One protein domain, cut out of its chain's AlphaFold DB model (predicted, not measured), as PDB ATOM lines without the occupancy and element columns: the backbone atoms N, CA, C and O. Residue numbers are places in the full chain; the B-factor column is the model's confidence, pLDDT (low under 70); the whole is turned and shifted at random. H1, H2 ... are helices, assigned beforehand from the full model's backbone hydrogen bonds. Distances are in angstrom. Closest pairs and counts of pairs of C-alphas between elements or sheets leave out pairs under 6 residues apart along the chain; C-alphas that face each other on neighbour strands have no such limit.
ATOM      1  N   ALA A  28     103.427 148.755  85.879       89.25
ATOM      2  CA  ALA A  28     103.715 148.508  84.478       89.25
ATOM      3  C   ALA A  28     105.050 147.774  84.354       89.25
ATOM      4  O   ALA A  28     106.056 148.162  84.947       89.25
ATOM      5  N   THR A  29     105.058 146.715  83.548       88.50
ATOM      6  CA  THR A  29     106.275 145.987  83.161       88.50
ATOM      7  C   THR A  29     107.044 146.699  82.047       88.50
ATOM      8  O   THR A  29     108.229 146.446  81.848       88.50
ATOM      9  N   GLN A  30     106.370 147.599  81.327       90.62
ATOM     10  CA  GLN A  30     106.939 148.395  80.248       90.62
ATOM     11  C   GLN A  30     107.914 149.449  80.778       90.62
ATOM     12  O   GLN A  30     107.740 149.976  81.881       90.62
ATOM     13  N   SER A  31     108.918 149.798  79.975       93.88
ATOM     14  CA  SER A  31     109.774 150.950  80.250       93.88
ATOM     15  C   SER A  31     109.098 152.280  79.922       93.88
ATOM     16  O   SER A  31     108.127 152.324  79.162       93.88
ATOM     17  N   CYS A  32     109.628 153.386  80.450       92.94
ATOM     18  CA  CYS A  32     109.156 154.732  80.109       92.94
ATOM     19  C   CYS A  32     109.183 154.990  78.593       92.94
ATOM     20  O   CYS A  32     108.244 155.560  78.046       92.94
ATOM     21  N   SER A  33     110.201 154.503  77.886       94.62
ATOM     22  CA  SER A  33     110.308 154.587  76.428       94.62
ATOM     23  C   SER A  33     109.261 153.741  75.700       94.62
ATOM     24  O   SER A  33     108.726 154.172  74.680       94.62
ATOM     25  N   GLN A  34     108.927 152.551  76.210       94.75
ATOM     26  CA  GLN A  34     107.852 151.724  75.646       94.75
ATOM     27  C   GLN A  34     106.470 152.353  75.875       94.75
ATOM     28  O   GLN A  34     105.623 152.343  74.976       94.75
ATOM     29  N   MET A  35     106.251 152.947  77.050       92.94
ATOM     30  CA  MET A  35     105.035 153.704  77.346       92.94
ATOM     31  C   MET A  35     104.927 154.958  76.466       92.94
ATOM     32  O   MET A  35     103.846 155.232  75.946       92.94
ATOM     33  N   ASN A  36     106.044 155.641  76.190       94.19
ATOM     34  CA  ASN A  36     106.080 156.774  75.261       94.19
ATOM     35  C   ASN A  36     105.684 156.380  73.841       94.19
ATOM     36  O   ASN A  36     104.756 156.965  73.292       94.19
ATOM     37  N   LYS A  37     106.288 155.323  73.287       93.31
ATOM     38  CA  LYS A  37     105.907 154.808  71.959       93.31
ATOM     39  C   LYS A  37     104.423 154.446  71.885       93.31
ATOM     40  O   LYS A  37     103.753 154.721  70.893       93.31
ATOM     41  N   THR A  38     103.891 153.847  72.951       91.69
ATOM     42  CA  THR A  38     102.461 153.515  73.043       91.69
ATOM     43  C   THR A  38     101.590 154.774  73.051       91.69
ATOM     44  O   THR A  38     100.539 154.804  72.411       91.69
ATOM     45  N   CYS A  39     102.015 155.813  73.769       90.62
ATOM     46  CA  CYS A  39     101.337 157.103  73.812       90.62
ATOM     47  C   CYS A  39     101.332 157.771  72.430       90.62
ATOM     48  O   CYS A  39     100.263 158.105  71.926       90.62
ATOM     49  N   GLU A  40     102.489 157.859  71.770       91.44
ATOM     50  CA  GLU A  40     102.633 158.421  70.421       91.44
ATOM     51  C   GLU A  40     101.756 157.692  69.396       91.44
ATOM     52  O   GLU A  40     101.039 158.334  68.632       91.44
ATOM     53  N   SER A  41     101.734 156.355  69.425       90.75
ATOM     54  CA  SER A  41     100.882 155.550  68.542       90.75
ATOM     55  C   SER A  41      99.388 155.856  68.733       90.75
ATOM     56  O   SER A  41      98.649 155.994  67.758       90.75
ATOM     57  N   ARG A  42      98.934 156.046  69.979       88.12
ATOM     58  CA  ARG A  42      97.547 156.456  70.271       88.12
ATOM     59  C   ARG A  42      97.260 157.883  69.807       88.12
ATOM     60  O   ARG A  42      96.171 158.146  69.306       88.12
ATOM     61  N   CYS A  43      98.225 158.787  69.948       88.12
ATOM     62  CA  CYS A  43      98.112 160.158  69.461       88.12
ATOM     63  C   CYS A  43      97.985 160.222  67.938       88.12
ATOM     64  O   CYS A  43      97.196 161.010  67.431       88.12
ATOM     65  N   GLN A  44      98.727 159.384  67.212       86.00
ATOM     66  CA  GLN A  44      98.633 159.287  65.754       86.00
ATOM     67  C   GLN A  44      97.270 158.749  65.299       86.00
ATOM     68  O   GLN A  44      96.751 159.189  64.277       86.00
ATOM     69  N   ALA A  45      96.667 157.840  66.070       81.56
ATOM     70  CA  ALA A  45      95.320 157.333  65.800       81.56
ATOM     71  C   ALA A  45      94.214 158.373  66.083       81.56
ATOM     72  O   ALA A  45      93.132 158.306  65.499       81.56
ATOM     73  N   ALA A  46      94.468 159.347  66.961       73.06
ATOM     74  CA  ALA A  46      93.557 160.451  67.238       73.06
ATOM     75  C   ALA A  46      93.733 161.551  66.174       73.06
ATOM     76  O   ALA A  46      94.545 162.458  66.323       73.06
ATOM     77  N   ALA A  47      92.957 161.474  65.090       62.97
ATOM     78  CA  ALA A  47      93.057 162.325  63.893       62.97
ATOM     79  C   ALA A  47      93.070 163.860  64.122       62.97
ATOM     80  O   ALA A  47      93.419 164.604  63.210       62.97
ATOM     81  N   ASN A  48      92.728 164.355  65.317       69.94
ATOM     82  CA  ASN A  48      92.797 165.772  65.678       69.94
ATOM     83  C   ASN A  48      93.853 166.014  66.770       69.94
ATOM     84  O   ASN A  48      93.763 165.459  67.861       69.94
ATOM     85  N   ASN A  49      94.801 166.924  66.507       76.06
ATOM     86  CA  ASN A  49      95.832 167.398  67.450       76.06
ATOM     87  C   ASN A  49      96.929 166.389  67.847       76.06
ATOM     88  O   ASN A  49      97.476 166.476  68.953       76.06
ATOM     89  N   ALA A  50      97.324 165.496  66.933       83.81
ATOM     90  CA  ALA A  50      98.421 164.547  67.147       83.81
ATOM     91  C   ALA A  50      99.706 165.218  67.679       83.81
ATOM     92  O   ALA A  50     100.296 164.724  68.635       83.81
ATOM     93  N   ALA A  51     100.090 166.387  67.150       85.88
ATOM     94  CA  ALA A  51     101.285 167.116  67.591       85.88
ATOM     95  C   ALA A  51     101.235 167.521  69.078       85.88
ATOM     96  O   ALA A  51     102.196 167.315  69.818       85.88
ATOM     97  N   ARG A  52     100.094 168.046  69.546       87.19
ATOM     98  CA  ARG A  52      99.908 168.426  70.956       87.19
ATOM     99  C   ARG A  52      99.883 167.199  71.866       87.19
ATOM    100  O   ARG A  52     100.402 167.249  72.975       87.19
ATOM    101  N   CYS A  53      99.300 166.102  71.391       87.62
ATOM    102  CA  CYS A  53      99.275 164.837  72.113       87.62
ATOM    103  C   CYS A  53     100.688 164.238  72.251       87.62
ATOM    104  O   CYS A  53     101.084 163.871  73.355       87.62
ATOM    105  N   ILE A  54     101.489 164.241  71.178       90.50
ATOM    106  CA  ILE A  54     102.889 163.785  71.197       90.50
ATOM    107  C   ILE A  54     103.721 164.618  72.182       90.50
ATOM    108  O   ILE A  54     104.448 164.046  72.987       90.50
ATOM    109  N   ALA A  55     103.550 165.945  72.207       90.88
ATOM    110  CA  ALA A  55     104.247 166.803  73.171       90.88
ATOM    111  C   ALA A  55     103.943 166.422  74.637       90.88
ATOM    112  O   ALA A  55     104.838 166.435  75.485       90.88
ATOM    113  N   ILE A  56     102.699 166.024  74.938       90.81
ATOM    114  CA  ILE A  56     102.321 165.509  76.265       90.81
ATOM    115  C   ILE A  56     103.020 164.173  76.547       90.81
ATOM    116  O   ILE A  56     103.496 163.972  77.666       90.81
ATOM    117  N   CYS A  57     103.114 163.274  75.562       91.38
ATOM    118  CA  CYS A  57     103.834 162.006  75.704       91.38
ATOM    119  C   CYS A  57     105.311 162.237  76.052       91.38
ATOM    120  O   CYS A  57     105.784 161.688  77.046       91.38
ATOM    121  N   THR A  58     106.000 163.119  75.319       92.00
ATOM    122  CA  THR A  58     107.416 163.441  75.551       92.00
ATOM    123  C   THR A  58     107.649 164.019  76.949       92.00
ATOM    124  O   THR A  58     108.493 163.520  77.689       92.00
ATOM    125  N   SER A  59     106.845 165.000  77.375       92.19
ATOM    126  CA  SER A  59     106.950 165.566  78.731       92.19
ATOM    127  C   SER A  59     106.663 164.524  79.826       92.19
ATOM    128  O   SER A  59     107.328 164.469  80.868       92.19
ATOM    129  N   THR A  60     105.705 163.625  79.576       91.69
ATOM    130  CA  THR A  60     105.398 162.517  80.493       91.69
ATOM    131  C   THR A  60     106.552 161.514  80.559       91.69
ATOM    132  O   THR A  60     106.844 160.991  81.635       91.69
ATOM    133  N   GLN A  61     107.244 161.262  79.444       93.88
ATOM    134  CA  GLN A  61     108.413 160.389  79.397       93.88
ATOM    135  C   GLN A  61     109.550 160.927  80.265       93.88
ATOM    136  O   GLN A  61     110.123 160.161  81.038       93.88
ATOM    137  N   GLU A  62     109.858 162.221  80.181       92.38
ATOM    138  CA  GLU A  62     110.887 162.858  81.015       92.38
ATOM    139  C   GLU A  62     110.572 162.693  82.507       92.38
ATOM    140  O   GLU A  62     111.412 162.242  83.292       92.38
ATOM    141  N   THR A  63     109.315 162.943  82.881       90.75
ATOM    142  CA  THR A  63     108.833 162.743  84.253       90.75
ATOM    143  C   THR A  63     108.938 161.276  84.679       90.75
ATOM    144  O   THR A  63     109.397 160.978  85.784       90.75
ATOM    145  N   CYS A  64     108.572 160.341  83.799       92.50
ATOM    146  CA  CYS A  64     108.669 158.905  84.050       92.50
ATOM    147  C   CYS A  64     110.118 158.457  84.257       92.50
ATOM    148  O   CYS A  64     110.391 157.686  85.175       92.50
ATOM    149  N   ARG A  65     111.072 158.971  83.474       93.12
ATOM    150  CA  ARG A  65     112.499 158.649  83.638       93.12
ATOM    151  C   ARG A  65     113.040 159.100  84.993       93.12
ATOM    152  O   ARG A  65     113.840 158.393  85.602       93.12
ATOM    153  N   SER A  66     112.562 160.236  85.497       91.00
ATOM    154  CA  SER A  66     112.961 160.759  86.807       91.00
ATOM    155  C   SER A  66     112.282 160.030  87.975       91.00
ATOM    156  O   SER A  66     112.934 159.633  88.940       91.00
ATOM    157  N   THR A  67     110.974 159.781  87.879       90.38
ATOM    158  CA  THR A  67     110.142 159.339  89.020       90.38
ATOM    159  C   THR A  67     109.757 157.858  88.988       90.38
ATOM    160  O   THR A  67     109.347 157.288  90.001       90.38
ATOM    161  N   GLY A  68     109.873 157.215  87.826       90.44
ATOM    162  CA  GLY A  68     109.287 155.907  87.545       90.44
ATOM    163  C   GLY A  68     107.775 155.941  87.323       90.44
ATOM    164  O   GLY A  68     107.164 154.877  87.298       90.44
ATOM    165  N   VAL A  69     107.152 157.119  87.184       90.88
ATOM    166  CA  VAL A  69     105.697 157.255  87.000       90.88
ATOM    167  C   VAL A  69     105.360 157.833  85.645       90.88
ATOM    168  O   VAL A  69     105.757 158.938  85.294       90.88
ATOM    169  N   TRP A  70     104.523 157.108  84.923       91.62
ATOM    170  CA  TRP A  70     103.852 157.586  83.737       91.62
ATOM    171  C   TRP A  70     102.452 158.090  84.095       91.62
ATOM    172  O   TRP A  70     101.554 157.303  84.403       91.62
ATOM    173  N   LYS A  71     102.237 159.403  84.026       89.19
ATOM    174  CA  LYS A  71     100.920 160.022  84.207       89.19
ATOM    175  C   LYS A  71     100.737 161.126  83.180       89.19
ATOM    176  O   LYS A  71     101.397 162.154  83.260       89.19
TER     177      LYS A  71
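Overview. This is residues 28 to 71 of the 85 residues of an uncharacterized protein of Bosea caraganae (UniProt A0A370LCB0). A helical hairpin: two long helices, H2 and H1, lie side by side and run opposite ways, joined at one end by a tight turn, with the last residues folding back from the far end of H2. The printed part has 44 residues, with two named helices in the order H1, H2 and no named strand; the class is all helix. It is compact, with a radius of gyration of the C-alphas of 10.2 A, yet elongated in outline, spanning 30 by 17 by 12 A.

Along the chain. H2, the longest helix, covers residues 50 to 67 and measures 25.4 A from first to last C-alpha, from (98.421, 164.547, 67.147) to (110.142, 159.339, 89.020). H1 covers residues 32 to 45 and measures 20.1 A, with C-alpha 32 at (109.156, 154.732, 80.109).

Arrangement. H2 and H1 form a helical hairpin and touch, with 19 pairs of C-alphas within 8 A. Their closest C-alphas, those of Ala 50 and Cys 43, are 5.0 A apart. Their lines stand at a shallow tilt of 13 degrees, opposite ways. In H1 and H2 every O i to N i+4 pair is within hydrogen-bond range.

Size, cuts and confidence. The two C-alphas farthest apart, those of Ala 47 and Thr 67, are 30.5 A apart. The printed part has no cut, and the link from H1 to H2, four residues, is tight. The mean pLDDT of the printed part is 88.8; residues 47 to 48 are under 70.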